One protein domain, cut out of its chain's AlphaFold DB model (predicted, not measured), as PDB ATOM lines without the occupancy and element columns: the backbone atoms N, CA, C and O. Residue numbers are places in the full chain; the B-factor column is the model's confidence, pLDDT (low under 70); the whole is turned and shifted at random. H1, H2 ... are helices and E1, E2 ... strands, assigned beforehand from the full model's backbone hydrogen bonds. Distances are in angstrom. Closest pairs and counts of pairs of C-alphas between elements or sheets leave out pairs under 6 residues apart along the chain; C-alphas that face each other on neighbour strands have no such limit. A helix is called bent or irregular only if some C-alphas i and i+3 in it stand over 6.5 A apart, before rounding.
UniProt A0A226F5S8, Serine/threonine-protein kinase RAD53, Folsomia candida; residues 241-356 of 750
ATOM      1  N   GLY A 241     214.279  39.673 175.753       73.25
ATOM      2  CA  GLY A 241     214.489  38.359 175.133       73.25
ATOM      3  C   GLY A 241     215.957  38.081 174.784       73.25
ATOM      4  O   GLY A 241     216.447  36.974 175.008       73.25
ATOM      5  N   LEU A 242     216.690  39.105 174.338       81.25
ATOM      6  CA  LEU A 242     218.117  39.003 174.033       81.25
ATOM      7  C   LEU A 242     218.966  38.757 175.295       81.25
ATOM      8  O   LEU A 242     219.959  38.038 175.232       81.25
ATOM      9  N   GLY A 243     218.522  39.255 176.454       85.19
ATOM     10  CA  GLY A 243     219.079  38.935 177.772       85.19
ATOM     11  C   GLY A 243     218.932  37.473 178.176       85.19
ATOM     12  O   GLY A 243     219.911  36.844 178.578       85.19
ATOM     13  N   LYS A 244     217.736  36.893 178.016       85.00
ATOM     14  CA  LYS A 244     217.528  35.459 178.289       85.00
ATOM     15  C   LYS A 244     218.396  34.578 177.391       85.00
ATOM     16  O   LYS A 244     219.012  33.634 177.879       85.00
ATOM     17  N   LEU A 245     218.490  34.924 176.106       87.88
ATOM     18  CA  LEU A 245     219.373  34.238 175.167       87.88
ATOM     19  C   LEU A 245     220.853  34.377 175.563       87.88
ATOM     20  O   LEU A 245     221.572  33.382 175.570       87.88
ATOM     21  N   PHE A 246     221.303  35.579 175.934       90.94
ATOM     22  CA  PHE A 246     222.675  35.814 176.390       90.94
ATOM     23  C   PHE A 246     223.055  34.921 177.579       90.94
ATOM     24  O   PHE A 246     224.085  34.247 177.527       90.94
ATOM     25  N   PHE A 247     222.228  34.884 178.630       89.94
ATOM     26  CA  PHE A 247     222.536  34.095 179.826       89.94
ATOM     27  C   PHE A 247     222.550  32.591 179.545       89.94
ATOM     28  O   PHE A 247     223.460  31.910 180.010       89.94
ATOM     29  N   TYR A 248     221.626  32.092 178.717       92.12
ATOM     30  CA  TYR A 248     221.653  30.698 178.270       92.12
ATOM     31  C   TYR A 248     222.975  30.341 177.574       92.12
ATOM     32  O   TYR A 248     223.621  29.366 177.953       92.12
ATOM     33  N   ILE A 249     223.412  31.159 176.607       90.69
ATOM     34  CA  ILE A 249     224.675  30.934 175.887       90.69
ATOM     35  C   ILE A 249     225.837  30.914 176.876       90.69
ATOM     36  O   ILE A 249     226.640  29.986 176.871       90.69
ATOM     37  N   ARG A 250     225.909  31.914 177.757       92.81
ATOM     38  CA  ARG A 250     226.965  32.025 178.764       92.81
ATOM     39  C   ARG A 250     227.057  30.783 179.642       92.81
ATOM     40  O   ARG A 250     228.157  30.281 179.873       92.81
ATOM     41  N   ASP A 251     225.926  30.290 180.125       91.62
ATOM     42  CA  ASP A 251     225.896  29.166 181.055       91.62
ATOM     43  C   ASP A 251     226.185  27.830 180.332       91.62
ATOM     44  O   ASP A 251     226.862  26.969 180.896       91.62
ATOM     45  N   GLU A 252     225.824  27.697 179.047       91.75
ATOM     46  CA  GLU A 252     226.240  26.568 178.194       91.75
ATOM     47  C   GLU A 252     227.746  26.588 177.857       91.75
ATOM     48  O   GLU A 252     228.388  25.540 177.786       91.75
ATOM     49  N   LEU A 253     228.353  27.765 177.673       91.06
ATOM     50  CA  LEU A 253     229.805  27.869 177.496       91.06
ATOM     51  C   LEU A 253     230.549  27.555 178.799       91.06
ATOM     52  O   LEU A 253     231.553  26.840 178.783       91.06
ATOM     53  N   ARG A 254     230.037  28.031 179.942       91.31
ATOM     54  CA  ARG A 254     230.604  27.750 181.269       91.31
ATOM     55  C   ARG A 254     230.536  26.266 181.636       91.31
ATOM     56  O   ARG A 254     231.504  25.756 182.196       91.31
ATOM     57  N   SER A 255     229.461  25.553 181.285       89.69
ATOM     58  CA  SER A 255     229.381  24.096 181.499       89.69
ATOM     59  C   SER A 255     230.381  23.313 180.638       89.69
ATOM     60  O   SER A 255     230.875  22.273 181.067       89.69
ATOM     61  N   LYS A 256     230.769  23.858 179.476       84.88
ATOM     62  CA  LYS A 256     231.852  23.351 178.611       84.88
ATOM     63  C   LYS A 256     233.252  23.841 179.013       84.88
ATOM     64  O   LYS A 256     234.210  23.612 178.283       84.88
ATOM     65  N   GLY A 257     233.387  24.483 180.176       83.62
ATOM     66  CA  GLY A 257     234.670  24.861 180.771       83.62
ATOM     67  C   GLY A 257     235.141  26.291 180.494       83.62
ATOM     68  O   GLY A 257     236.192  26.672 181.009       83.62
ATOM     69  N   TRP A 258     234.386  27.110 179.755       89.00
ATOM     70  CA  TRP A 258     234.764  28.504 179.505       89.00
ATOM     71  C   TRP A 258     234.712  29.342 180.798       89.00
ATOM     72  O   TRP A 258     233.716  29.353 181.522       89.00
ATOM     73  N   ARG A 259     235.806  30.060 181.090       85.94
ATOM     74  CA  ARG A 259     236.009  30.863 182.319       85.94
ATOM     75  C   ARG A 259     236.267  32.354 182.041       85.94
ATOM     76  O   ARG A 259     236.724  33.069 182.928       85.94
ATOM     77  N   GLY A 260     236.036  32.809 180.808       79.75
ATOM     78  CA  GLY A 260     236.257  34.201 180.410       79.75
ATOM     79  C   GLY A 260     235.252  35.180 181.023       79.75
ATOM     80  O   GLY A 260     234.289  34.789 181.686       79.75
ATOM     81  N   LYS A 261     235.469  36.476 180.782       79.44
ATOM     82  CA  LYS A 261     234.504  37.510 181.156       79.44
ATOM     83  C   LYS A 261     233.297  37.499 180.219       79.44
ATOM     84  O   LYS A 261     233.451  37.343 179.009       79.44
ATOM     85  N   ASP A 262     232.123  37.780 180.776       81.38
ATOM     86  CA  ASP A 262     230.844  37.876 180.060       81.38
ATOM     87  C   ASP A 262     230.890  38.860 178.863       81.38
ATOM     88  O   ASP A 262     230.285  38.590 177.825       81.38
ATOM     89  N   GLU A 263     231.680  39.937 178.965       76.62
ATOM     90  CA  GLU A 263     231.899  40.928 177.897       76.62
ATOM     91  C   GLU A 263     232.678  40.377 176.689       76.62
ATOM     92  O   GLU A 263     232.357  40.689 175.543       76.62
ATOM     93  N   ASP A 264     233.643  39.487 176.926       75.12
ATOM     94  CA  ASP A 264     234.527  38.913 175.904       75.12
ATOM     95  C   ASP A 264     233.945  37.644 175.259       75.12
ATOM     96  O   ASP A 264     234.596  36.992 174.437       75.12
ATOM     97  N   MET A 265     232.711  37.263 175.613       80.19
ATOM     98  CA  MET A 265     232.140  35.956 175.283       80.19
ATOM     99  C   MET A 265     232.208  35.616 173.788       80.19
ATOM    100  O   MET A 265     232.514  34.476 173.446       80.19
ATOM    101  N   LYS A 266     232.022  36.586 172.878       80.31
ATOM    102  CA  LYS A 266     232.083  36.329 171.424       80.31
ATOM    103  C   LYS A 266     233.493  36.104 170.869       80.31
ATOM    104  O   LYS A 266     233.637  35.551 169.776       80.31
ATOM    105  N   LEU A 267     234.535  36.528 171.589       73.69
ATOM    106  CA  LEU A 267     235.929  36.279 171.207       73.69
ATOM    107  C   LEU A 267     236.321  34.818 171.428       73.69
ATOM    108  O   LEU A 267     237.162  34.307 170.682       73.69
ATOM    109  N   SER A 268     235.694  34.159 172.406       79.69
ATOM    110  CA  SER A 268     235.983  32.779 172.799       79.69
ATOM    111  C   SER A 268     235.868  31.787 171.630       79.69
ATOM    112  O   SER A 268     235.089  31.972 170.685       79.69
ATOM    113  N   ALA A 269     236.686  30.734 171.665       81.25
ATOM    114  CA  ALA A 269     236.623  29.658 170.677       81.25
ATOM    115  C   ALA A 269     235.336  28.841 170.866       81.25
ATOM    116  O   ALA A 269     234.692  28.436 169.900       81.25
ATOM    117  N   GLU A 270     234.930  28.699 172.121       88.56
ATOM    118  CA  GLU A 270     233.761  27.998 172.616       88.56
ATOM    119  C   GLU A 270     232.471  28.656 172.106       88.56
ATOM    120  O   GLU A 270     231.608  27.953 171.589       88.56
ATOM    121  N   TYR A 271     232.358  29.994 172.118       87.94
ATOM    122  CA  TYR A 271     231.232  30.698 171.481       87.94
ATOM    123  C   TYR A 271     231.188  30.471 169.970       87.94
ATOM    124  O   TYR A 271     230.119  30.245 169.409       87.94
ATOM    125  N   LYS A 272     232.338  30.504 169.285       84.75
ATOM    126  CA  LYS A 272     232.400  30.259 167.834       84.75
ATOM    127  C   LYS A 272     232.023  28.816 167.493       84.75
ATOM    128  O   LYS A 272     231.399  28.579 166.461       84.75
ATOM    129  N   GLN A 273     232.363  27.860 168.356       86.75
ATOM    130  CA  GLN A 273     231.956  26.463 168.239       86.75
ATOM    131  C   GLN A 273     230.461  26.282 168.539       86.75
ATOM    132  O   GLN A 273     229.776  25.616 167.769       86.75
ATOM    133  N   TRP A 274     229.944  26.920 169.593       91.69
ATOM    134  CA  TRP A 274     228.520  26.948 169.934       91.69
ATOM    135  C   TRP A 274     227.676  27.545 168.809       91.69
ATOM    136  O   TRP A 274     226.723  26.928 168.355       91.69
ATOM    137  N   LEU A 275     228.073  28.699 168.273       88.44
ATOM    138  CA  LEU A 275     227.356  29.351 167.182       88.44
ATOM    139  C   LEU A 275     227.221  28.405 165.976       88.44
ATOM    140  O   LEU A 275     226.163  28.342 165.357       88.44
ATOM    141  N   ARG A 276     228.258  27.606 165.683       86.81
ATOM    142  CA  ARG A 276     228.253  26.603 164.605       86.81
ATOM    143  C   ARG A 276     227.314  25.412 164.838       86.81
ATOM    144  O   ARG A 276     227.003  24.754 163.849       86.81
ATOM    145  N   THR A 277     226.850  25.134 166.063       88.31
ATOM    146  CA  THR A 277     225.832  24.086 166.301       88.31
ATOM    147  C   THR A 277     224.430  24.537 165.887       88.31
ATOM    148  O   THR A 277     223.573  23.693 165.626       88.31
ATOM    149  N   LEU A 278     224.192  25.849 165.762       88.75
ATOM    150  CA  LEU A 278     222.919  26.378 165.287       88.75
ATOM    151  C   LEU A 278     222.749  26.174 163.779       88.75
ATOM    152  O   LEU A 278     223.582  26.576 162.959       88.75
ATOM    153  N   THR A 279     221.595  25.625 163.417       86.81
ATOM    154  CA  THR A 279     221.148  25.498 162.029       86.81
ATOM    155  C   THR A 279     220.619  26.826 161.471       86.81
ATOM    156  O   THR A 279     220.317  27.769 162.215       86.81
ATOM    157  N   GLY A 280     220.529  26.909 160.140       84.06
ATOM    158  CA  GLY A 280     220.055  28.095 159.425       84.06
ATOM    159  C   GLY A 280     218.562  28.392 159.604       84.06
ATOM    160  O   GLY A 280     217.810  27.623 160.202       84.06
ATOM    161  N   ILE A 281     218.126  29.518 159.033       80.31
ATOM    162  CA  ILE A 281     216.766  30.074 159.168       80.31
ATOM    163  C   ILE A 281     215.628  29.126 158.751       80.31
ATOM    164  O   ILE A 281     214.493  29.331 159.160       80.31
ATOM    165  N   GLU A 282     215.902  28.085 157.965       80.50
ATOM    166  CA  GLU A 282     214.895  27.115 157.502       80.50
ATOM    167  C   GLU A 282     214.684  25.951 158.486       80.50
ATOM    168  O   GLU A 282     213.646  25.299 158.456       80.50
ATOM    169  N   ALA A 283     215.628  25.728 159.404       83.38
ATOM    170  CA  ALA A 283     215.586  24.663 160.410       83.38
ATOM    171  C   ALA A 283     215.514  25.198 161.855       83.38
ATOM    172  O   ALA A 283     215.683  24.441 162.809       83.38
ATOM    173  N   TYR A 284     215.206  26.491 162.025       84.75
ATOM    174  CA  TYR A 284     215.251  27.212 163.305       84.75
ATOM    175  C   TYR A 284     214.467  26.561 164.456       84.75
ATOM    176  O   TYR A 284     214.825  26.741 165.615       84.75
ATOM    177  N   GLN A 285     213.415  25.795 164.154       82.44
ATOM    178  CA  GLN A 285     212.607  25.077 165.148       82.44
ATOM    179  C   GLN A 285     213.394  23.970 165.867       82.44
ATOM    180  O   GLN A 285     213.069  23.636 167.001       82.44
ATOM    181  N   LYS A 286     214.449  23.429 165.242       84.00
ATOM    182  CA  LYS A 286     215.348  22.441 165.859       84.00
ATOM    183  C   LYS A 286     216.332  23.088 166.838       84.00
ATOM    184  O   LYS A 286     216.799  22.427 167.761       84.00
ATOM    185  N   ASN A 287     216.640  24.374 166.661       86.06
ATOM    186  CA  ASN A 287     217.570  25.089 167.526       86.06
ATOM    187  C   ASN A 287     216.923  25.358 168.895       86.06
ATOM    188  O   ASN A 287     215.893  26.033 168.991       86.06
ATOM    189  N   LEU A 288     217.568  24.861 169.955       84.88
ATOM    190  CA  LEU A 288     217.149  25.040 171.353       84.88
ATOM    191  C   LEU A 288     215.716  24.534 171.630       84.88
ATOM    192  O   LEU A 288     214.991  25.121 172.426       84.88
ATOM    193  N   ASN A 289     215.279  23.468 170.946       81.94
ATOM    194  CA  ASN A 289     213.898  22.973 171.038       81.94
ATOM    195  C   ASN A 289     213.530  22.434 172.436       81.94
ATOM    196  O   ASN A 289     212.398  22.591 172.880       81.94
ATOM    197  N   GLU A 290     214.500  21.843 173.135       80.38
ATOM    198  CA  GLU A 290     214.350  21.275 174.485       80.38
ATOM    199  C   GLU A 290     214.569  22.315 175.605       80.38
ATOM    200  O   GLU A 290     214.528  21.979 176.785       80.38
ATOM    201  N   VAL A 291     214.811  23.584 175.254       81.50
ATOM    202  CA  VAL A 291     215.179  24.645 176.201       81.50
ATOM    203  C   VAL A 291     214.005  25.599 176.433       81.50
ATOM    204  O   VAL A 291     213.480  26.199 175.491       81.50
ATOM    205  N   ASP A 292     213.647  25.819 177.702       82.19
ATOM    206  CA  ASP A 292     212.640  26.809 178.111       82.19
ATOM    207  C   ASP A 292     213.179  28.255 178.031       82.19
ATOM    208  O   ASP A 292     213.501  28.918 179.018       82.19
ATOM    209  N   LEU A 293     213.300  28.750 176.799       84.19
ATOM    210  CA  LEU A 293     213.647  30.133 176.482       84.19
ATOM    211  C   LEU A 293     212.393  30.905 176.064       84.19
ATOM    212  O   LEU A 293     212.096  31.014 174.876       84.19
ATOM    213  N   ASN A 294     211.674  31.459 177.043       82.38
ATOM    214  CA  ASN A 294     210.432  32.218 176.845       82.38
ATOM    215  C   ASN A 294     210.549  33.694 177.291       82.38
ATOM    216  O   ASN A 294     210.970  33.974 178.418       82.38
ATOM    217  N   PHE A 295     210.112  34.648 176.464       81.12
ATOM    218  CA  PHE A 295     209.963  36.074 176.797       81.12
ATOM    219  C   PHE A 295     208.481  36.471 176.755       81.12
ATOM    220  O   PHE A 295     207.819  36.252 175.746       81.12
ATOM    221  N   ASN A 296     207.948  37.018 177.853       80.56
ATOM    222  CA  ASN A 296     206.522  37.354 178.016       80.56
ATOM    223  C   ASN A 296     205.559  36.220 177.584       80.56
ATOM    224  O   ASN A 296     204.560  36.464 176.917       80.56
ATOM    225  N   GLY A 297     205.888  34.966 177.926       77.94
ATOM    226  CA  GLY A 297     205.091  33.784 177.557       77.94
ATOM    227  C   GLY A 297     205.216  33.330 176.093       77.94
ATOM    228  O   GLY A 297     204.468  32.453 175.668       77.94
ATOM    229  N   MET A 298     206.140  33.906 175.316       81.62
ATOM    230  CA  MET A 298     206.405  33.538 173.920       81.62
ATOM    231  C   MET A 298     207.814  32.939 173.755       81.62
ATOM    232  O   MET A 298     208.774  33.516 174.275       81.62
ATOM    233  N   PRO A 299     207.987  31.839 172.998       85.38
ATOM    234  CA  PRO A 299     209.285  31.205 172.797       85.38
ATOM    235  C   PRO A 299     210.235  32.064 171.965       85.38
ATOM    236  O   PRO A 299     209.869  32.618 170.930       85.38
ATOM    237  N   ILE A 300     211.489  32.128 172.400       88.44
ATOM    238  CA  ILE A 300     212.600  32.732 171.669       88.44
ATOM    239  C   ILE A 300     213.193  31.663 170.752       88.44
ATOM    240  O   ILE A 300     213.622  30.595 171.200       88.44
ATOM    241  N   PHE A 301     213.237  31.968 169.463       89.56
ATOM    242  CA  PHE A 301     213.865  31.159 168.429       89.56
ATOM    243  C   PHE A 301     215.183  31.789 167.984       89.56
ATOM    244  O   PHE A 301     215.325  33.012 167.989       89.56
ATOM    245  N   VAL A 302     216.138  30.957 167.567       91.56
ATOM    246  CA  VAL A 302     217.457  31.398 167.090       91.56
ATOM    247  C   VAL A 302     217.858  30.681 165.809       91.56
ATOM    248  O   VAL A 302     217.438  29.549 165.562       91.56
ATOM    249  N   CYS A 303     218.697  31.317 165.000       90.06
ATOM    250  CA  CYS A 303     219.383  30.672 163.887       90.06
ATOM    251  C   CYS A 303     220.735  31.339 163.607       90.06
ATOM    252  O   CYS A 303     221.025  32.437 164.092       90.06
ATOM    253  N   ARG A 304     221.575  30.662 162.820       88.25
ATOM    254  CA  ARG A 304     222.827  31.225 162.306       88.25
ATOM    255  C   ARG A 304     222.698  31.567 160.828       88.25
ATOM    256  O   ARG A 304     222.138  30.795 160.054       88.25
ATOM    257  N   ASN A 305     223.311  32.674 160.425       79.31
ATOM    258  CA  ASN A 305     223.709  32.894 159.039       79.31
ATOM    259  C   ASN A 305     225.161  33.397 159.027       79.31
ATOM    260  O   ASN A 305     225.470  34.365 159.717       79.31
ATOM    261  N   GLU A 306     226.051  32.732 158.288       77.81
ATOM    262  CA  GLU A 306     227.508  32.965 158.344       77.81
ATOM    263  C   GLU A 306     228.038  32.940 159.800       77.81
ATOM    264  O   GLU A 306     227.794  31.977 160.527       77.81
ATOM    265  N   ASP A 307     228.729  33.994 160.241       70.69
ATOM    266  CA  ASP A 307     229.209  34.200 161.616       70.69
ATOM    267  C   ASP A 307     228.263  35.096 162.453       70.69
ATOM    268  O   ASP A 307     228.661  35.665 163.470       70.69
ATOM    269  N   LYS A 308     227.000  35.261 162.032       79.38
ATOM    270  CA  LYS A 308     226.002  36.112 162.705       79.38
ATOM    271  C   LYS A 308     224.938  35.267 163.402       79.38
ATOM    272  O   LYS A 308     224.328  34.379 162.798       79.38
ATOM    273  N   LEU A 309     224.684  35.602 164.665       86.44
ATOM    274  CA  LEU A 309     223.559  35.096 165.447       86.44
ATOM    275  C   LEU A 309     222.307  35.924 165.130       86.44
ATOM    276  O   LEU A 309     222.342  37.154 165.201       86.44
ATOM    277  N   PHE A 310     221.210  35.247 164.811       88.12
ATOM    278  CA  PHE A 310     219.887  35.840 164.645       88.12
ATOM    279  C   PHE A 310     218.930  35.261 165.686       88.12
ATOM    280  O   PHE A 310     219.001  34.073 166.006       88.12
ATOM    281  N   TYR A 311     218.011  36.084 166.183       90.31
ATOM    282  CA  TYR A 311     216.942  35.665 167.085       90.31
ATOM    283  C   TYR A 311     215.593  36.257 166.662       90.31
ATOM    284  O   TYR A 311     215.523  37.208 165.884       90.31
ATOM    285  N   SER A 312     214.505  35.668 167.149       87.56
ATOM    286  CA  SER A 312     213.156  36.213 167.015       87.56
ATOM    287  C   SER A 312     212.256  35.679 168.123       87.56
ATOM    288  O   SER A 312     212.457  34.568 168.617       87.56
ATOM    289  N   ILE A 313     211.242  36.452 168.503       86.69
ATOM    290  CA  ILE A 313     210.184  36.004 169.412       86.69
ATOM    291  C   ILE A 313     209.069  35.378 168.565       86.69
ATOM    292  O   ILE A 313     208.558  35.997 167.627       86.69
ATOM    293  N   GLY A 314     208.704  34.138 168.884       83.88
ATOM    294  CA  GLY A 314     207.648  33.394 168.209       83.88
ATOM    295  C   GLY A 314     206.274  34.018 168.420       83.88
ATOM    296  O   GLY A 314     205.927  34.417 169.529       83.88
ATOM    297  N   LYS A 315     205.461  34.060 167.364       83.12
ATOM    298  CA  LYS A 315     204.050  34.464 167.431       83.12
ATOM    299  C   LYS A 315     203.171  33.231 167.314       83.12
ATOM    300  O   LYS A 315     203.504  32.324 166.559       83.12
ATOM    301  N   LEU A 316     202.080  33.172 168.071       80.75
ATOM    302  CA  LEU A 316     201.176  32.025 168.026       80.75
ATOM    303  C   LEU A 316     200.555  31.908 166.622       80.75
ATOM    304  O   LEU A 316     200.203  32.916 166.004       80.75
ATOM    305  N   LYS A 317     200.457  30.686 166.094       79.94
ATOM    306  CA  LYS A 317     199.795  30.414 164.812       79.94
ATOM    307  C   LYS A 317     198.310  30.745 164.933       79.94
ATOM    308  O   LYS A 317     197.688  30.389 165.928       79.94
ATOM    309  N   LYS A 318     197.724  31.345 163.890       66.94
ATOM    310  CA  LYS A 318     196.302  31.749 163.868       66.94
ATOM    311  C   LYS A 318     195.320  30.614 164.191       66.94
ATOM    312  O   LYS A 318     194.278  30.863 164.772       66.94
ATOM    313  N   GLU A 319     195.661  29.381 163.827       65.25
ATOM    314  CA  GLU A 319     194.863  28.170 164.096       65.25
ATOM    315  C   GLU A 319     194.806  27.788 165.587       65.25
ATOM    316  O   GLU A 319     193.966  26.987 165.989       65.25
ATOM    317  N   PHE A 320     195.702  28.351 166.402       59.12
ATOM    318  CA  PHE A 320     195.827  28.111 167.840       59.12
ATOM    319  C   PHE A 320     195.573  29.375 168.671       59.12
ATOM    320  O   PHE A 320     195.794  29.340 169.879       59.12
ATOM    321  N   ASP A 321     195.128  30.475 168.048       55.84
ATOM    322  CA  ASP A 321     194.773  31.715 168.744       55.84
ATOM    323  C   ASP A 321     193.628  31.415 169.731       55.84
ATOM    324  O   ASP A 321     192.538  31.018 169.300       55.84
ATOM    325  N   PRO A 322     193.868  31.453 171.056       49.75
ATOM    326  CA  PRO A 322     192.937  30.875 172.003       49.75
ATOM    327  C   PRO A 322     191.711  31.772 172.132       49.75
ATOM    328  O   PRO A 322     191.797  32.897 172.629       49.75
ATOM    329  N   ASN A 323     190.539  31.227 171.791       50.03
ATOM    330  CA  ASN A 323     189.281  31.758 172.310       50.03
ATOM    331  C   ASN A 323     189.421  31.910 173.833       50.03
ATOM    332  O   ASN A 323     189.823  30.968 174.526       50.03
ATOM    333  N   VAL A 324     189.134  33.118 174.325       41.78
ATOM    334  CA  VAL A 324     189.442  33.559 175.692       41.78
ATOM    335  C   VAL A 324     188.935  32.533 176.713       41.78
ATOM    336  O   VAL A 324     187.731  32.351 176.867       41.78
ATOM    337  N   GLY A 325     189.866  31.860 177.403       45.22
ATOM    338  CA  GLY A 325     189.566  30.877 178.454       45.22
ATOM    339  C   GLY A 325     190.109  29.453 178.253       45.22
ATOM    340  O   GLY A 325     189.991  28.648 179.173       45.22
ATOM    341  N   SER A 326     190.721  29.094 177.115       48.09
ATOM    342  CA  SER A 326     191.238  27.722 176.932       48.09
ATOM    343  C   SER A 326     192.541  27.446 177.708       48.09
ATOM    344  O   SER A 326     193.608  27.932 177.339       48.09
ATOM    345  N   SER A 327     192.480  26.584 178.725       46.41
ATOM    346  CA  SER A 327     193.584  26.228 179.637       46.41
ATOM    347  C   SER A 327     194.576  25.170 179.110       46.41
ATOM    348  O   SER A 327     195.193  24.447 179.894       46.41
ATOM    349  N   LYS A 328     194.757  25.043 177.787       48.38
ATOM    350  CA  LYS A 328     195.739  24.099 177.221       48.38
ATOM    351  C   LYS A 328     197.151  24.711 177.224       48.38
ATOM    352  O   LYS A 328     197.308  25.830 176.738       48.38
ATOM    353  N   PRO A 329     198.189  23.997 177.704       51.38
ATOM    354  CA  PRO A 329     199.563  24.484 177.627       51.38
ATOM    355  C   PRO A 329     200.003  24.581 176.161       51.38
ATOM    356  O   PRO A 329     199.992  23.590 175.426       51.38
ATOM    357  N   ASN A 330     200.381  25.782 175.723       59.56
ATOM    358  CA  ASN A 330     200.828  26.011 174.354       59.56
ATOM    359  C   ASN A 330     202.229  25.427 174.139       59.56
ATOM    360  O   ASN A 330     203.202  25.871 174.744       59.56
ATOM    361  N   SER A 331     202.335  24.439 173.249       69.19
ATOM    362  CA  SER A 331     203.626  23.849 172.886       69.19
ATOM    363  C   SER A 331     204.456  24.820 172.039       69.19
ATOM    364  O   SER A 331     203.904  25.646 171.311       69.19
ATOM    365  N   ARG A 332     205.788  24.676 172.045       72.50
ATOM    366  CA  ARG A 332     206.705  25.467 171.195       72.50
ATOM    367  C   ARG A 332     206.359  25.364 169.695       72.50
ATOM    368  O   ARG A 332     206.561  26.326 168.959       72.50
ATOM    369  N   ASN A 333     205.737  24.259 169.267       77.12
ATOM    370  CA  ASN A 333     205.263  24.030 167.894       77.12
ATOM    371  C   ASN A 333     204.005  24.841 167.515       77.12
ATOM    372  O   ASN A 333     203.695  24.961 166.324       77.12
ATOM    373  N   ASN A 334     203.290  25.409 168.492       79.62
ATOM    374  CA  ASN A 334     202.122  26.270 168.270       79.62
ATOM    375  C   ASN A 334     202.534  27.682 167.808       79.62
ATOM    376  O   ASN A 334     201.677  28.467 167.407       79.62
ATOM    377  N   TYR A 335     203.831  28.010 167.845       81.06
ATOM    378  CA  TYR A 335     204.373  29.311 167.462       81.06
ATOM    379  C   TYR A 335     205.105  29.249 166.112       81.06
ATOM    380  O   TYR A 335     205.680  28.230 165.725       81.06
ATOM    381  N   GLU A 336     205.092  30.365 165.390       82.69
ATOM    382  CA  GLU A 336     205.790  30.584 164.126       82.69
ATOM    383  C   GLU A 336     206.628  31.871 164.156       82.69
ATOM    384  O   GLU A 336     206.358  32.811 164.909       82.69
ATOM    385  N   VAL A 337     207.643  31.932 163.294       81.94
ATOM    386  CA  VAL A 337     208.445  33.133 163.043       81.94
ATOM    387  C   VAL A 337     208.359  33.496 161.565       81.94
ATOM    388  O   VAL A 337     208.753  32.720 160.694       81.94
ATOM    389  N   LYS A 338     207.881  34.709 161.266       79.69
ATOM    390  CA  LYS A 338     207.870  35.240 159.894       79.69
ATOM    391  C   LYS A 338     209.287  35.619 159.462       79.69
ATOM    392  O   LYS A 338     210.030  36.199 160.251       79.69
ATOM    393  N   ARG A 339     209.641  35.384 158.189       68.81
ATOM    394  CA  ARG A 339     210.972  35.705 157.617       68.81
ATOM    395  C   ARG A 339     211.429  37.159 157.849       68.81
ATOM    396  O   ARG A 339     212.627  37.394 157.901       68.81
ATOM    397  N   CYS A 340     210.508  38.110 158.016       67.56
ATOM    398  CA  CYS A 340     210.802  39.521 158.289       67.56
ATOM    399  C   CYS A 340     211.017  39.883 159.775       67.56
ATOM    400  O   CYS A 340     211.478  40.985 160.045       67.56
ATOM    401  N   ASN A 341     210.718  38.993 160.729       80.25
ATOM    402  CA  ASN A 341     210.804  39.275 162.174       80.25
ATOM    403  C   ASN A 341     212.170  38.903 162.792       80.25
ATOM    404  O   ASN A 341     212.289  38.839 164.016       80.25
ATOM    405  N   TRP A 342     213.166  38.552 161.977       82.00
ATOM    406  CA  TRP A 342     214.470  38.097 162.460       82.00
ATOM    407  C   TRP A 342     215.396  39.271 162.765       82.00
ATOM    408  O   TRP A 342     215.742  40.059 161.886       82.00
ATOM    409  N   GLU A 343     215.848  39.337 164.010       83.31
ATOM    410  CA  GLU A 343     216.739  40.368 164.518       83.31
ATOM    411  C   GLU A 343     218.166  39.812 164.564       83.31
ATOM    412  O   GLU A 343     218.415  38.733 165.103       83.31
ATOM    413  N   SER A 344     219.121  40.526 163.963       82.81
ATOM    414  CA  SER A 344     220.538  40.139 164.027       82.81
ATOM    415  C   SER A 344     221.193  40.730 165.266       82.81
ATOM    416  O   SER A 344     221.017  41.911 165.556       82.81
ATOM    417  N   VAL A 345     221.987  39.935 165.980       79.94
ATOM    418  CA  VAL A 345     222.854  40.438 167.052       79.94
ATOM    419  C   VAL A 345     224.078  41.111 166.418       79.94
ATOM    420  O   VAL A 345     224.573  40.663 165.382       79.94
ATOM    421  N   CYS A 346     224.583  42.188 167.024       71.06
ATOM    422  CA  CYS A 346     225.772  42.894 166.548       71.06
ATOM    423  C   CYS A 346     226.979  41.954 166.346       71.06
ATOM    424  O   CYS A 346     227.212  41.032 167.130       71.06
ATOM    425  N   VAL A 347     227.770  42.220 165.302       64.12
ATOM    426  CA  VAL A 347     229.025  41.506 165.002       64.12
ATOM    427  C   VAL A 347     230.214  41.971 165.846       64.12
ATOM    428  O   VAL A 347     231.242  41.305 165.845       64.12
ATOM    429  N   GLU A 348     230.098  43.103 166.545       60.97
ATOM    430  CA  GLU A 348     231.171  43.586 167.413       60.97
ATOM    431  C   GLU A 348     231.294  42.701 168.657       60.97
ATOM    432  O   GLU A 348     230.293  42.250 169.221       60.97
ATOM    433  N   CYS A 349     232.531  42.428 169.063       62.28
ATOM    434  CA  CYS A 349     232.835  41.297 169.934       62.28
ATOM    435  C   CYS A 349     232.301  41.476 171.363       62.28
ATOM    436  O   CYS A 349     231.818  40.515 171.958       62.28
ATOM    437  N   SER A 350     232.304  42.711 171.867       63.59
ATOM    438  CA  SER A 350     231.726  43.083 173.162       63.59
ATOM    439  C   SER A 350     230.262  43.534 173.084       63.59
ATOM    440  O   SER A 350     229.597  43.668 174.110       63.59
ATOM    441  N   CYS A 351     229.704  43.760 171.890       67.44
ATOM    442  CA  CYS A 351     228.362  44.324 171.752       67.44
ATOM    443  C   CYS A 351     227.303  43.239 171.577       67.44
ATOM    444  O   CYS A 351     227.280  42.535 170.567       67.44
ATOM    445  N   TRP A 352     226.362  43.148 172.511       74.81
ATOM    446  CA  TRP A 352     225.245  42.201 172.449       74.81
ATOM    447  C   TRP A 352     223.902  42.825 172.051       74.81
ATOM    448  O   TRP A 352     222.876  42.175 172.196       74.81
ATOM    449  N   LYS A 353     223.891  44.054 171.520       76.81
ATOM    450  CA  LYS A 353     222.668  44.720 171.041       76.81
ATOM    451  C   LYS A 353     222.235  44.267 169.646       76.81
ATOM    452  O   LYS A 353     223.006  43.661 168.895       76.81
ATOM    453  N   GLN A 354     221.000  44.613 169.298       72.56
ATOM    454  CA  GLN A 354     220.426  44.430 167.970       72.56
ATOM    455  C   GLN A 354     221.199  45.226 166.902       72.56
ATOM    456  O   GLN A 354     221.710  46.330 167.131       72.56
ATOM    457  N   SER A 355     221.292  44.653 165.702       64.88
ATOM    458  CA  SER A 355     221.790  45.317 164.503       64.88
ATOM    459  C   SER A 355     220.618  45.758 163.619       64.88
ATOM    460  O   SER A 355     219.940  44.961 162.969       64.88
ATOM    461  N   MET A 356     220.400  47.071 163.606       51.09
ATOM    462  CA  MET A 356     219.351  47.788 162.882       51.09
ATOM    463  C   MET A 356     219.712  47.956 161.395       51.09
ATOM    464  O   MET A 356     220.046  49.048 160.940       51.09
TER     465      MET A 356
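What this domain is: This is residues 241 to 356 of the 750 residues of the protein "Serine/threonine-protein kinase RAD53" of Folsomia candida (UniProt A0A226F5S8). A narrow antiparallel sheet, E1 E2 E3, lies near the middle; three helices, H1, H2 and H3, gather toward one end of it, and a long loop, residues 314 to 342, reaches out from the other end, where residues 323 to 329 stick out with nothing beside them. H1 meets the sheet with its first residues and H3 with its last, while H2 sits at the far end, away from the sheet; the last residues fold back beside E3. The printed part has 116 residues, with three named helices followed by three named strands, and under half of the residues are in these elements, 30 in helices and 17 in strands, a mixed class. The whole is compact, with a radius of gyration of the C-alphas of 15.2 A, yet elongated in outline, with spans of 47 by 28 by 21 A.

Where its parts are: The printed part begins with H1, residues 241 to 255, whose first C-alpha, that of Gly 241, is at (214.489, 38.359, 175.133); H1 is 21.6 A long from first to last C-alpha. H2, residues 262 to 267, is irregular: C-alphas 263 and 266 are 7.9 A apart. H3, residues 269 to 277, is 12.9 A long. E1, residues 298 to 305, is 22.8 A long and begins with C-alpha 298 at (206.405, 33.538, 173.920). E2, residues 308 to 313, is 17.2 A long. E3, residues 343 to 345, ends with C-alpha 345 at (222.854, 40.438, 167.052).

How they stand to each other: The sheet runs E1 E2 E3, with E1 and E3 as edge strands, and is a meander, each strand the antiparallel neighbour of the one before. E1 and E2 form a hairpin at 159 degrees between their directions; N 303 and O 310, and N 310 and O 303, are each 2.9 A apart, within hydrogen-bond range. E2 and E3 also form a hairpin, at 138 degrees, with N 311 and O 343 2.9 A apart. Residues 344 to 345 of E3 pair antiparallel with residues 354 to 355, and residues 298 to 299 of E1 with residues 294 to 295. H1 is on the sheet but only grazes it, with residues 241 to 245; the closest C-alphas of H1 and E1 are those of Gly 241 and Ile 300, 6.9 A apart. H3 is on the sheet and only grazes it too, with residues 275 to 277; the closest C-alphas of H3 and E1 are those of Leu 275 and Arg 304, 6.9 A apart. H1 touches H3 with residues 249 to 253 alone, at a steep tilt of 64 degrees, opposite ways; their closest C-alphas are those of Leu 253 and Glu 270, 6.3 A apart. H2 is close to H3 but not clearly touching it, with the C-alphas of Met 265 and Tyr 271 closest at 6.6 A, and only just about perpendicular to it at 72 degrees. H2 is apart from E1, E2 and E3. In H1 and H3 every O i to N i+4 pair is within hydrogen-bond range; in H2 0 of 2 are, and 1 of 3 O i to N i+3 pairs.

The domain as a whole: The two C-alphas farthest apart, those of Arg 259 and Asn 323, are 47.8 A apart. The printed part has no cut. The links from H3 to E1, 20 residues, and from E2 to E3, 29 residues, are long; within the latter, residues 315 to 316 pair antiparallel with residues 335 to 336, and residues 323 to 329 stand free. The mean pLDDT of the printed part is 78.4, and it is under 70 at residues 318 to 331, 339 to 340, 347 to 351 and 355 to 356 of this predicted model.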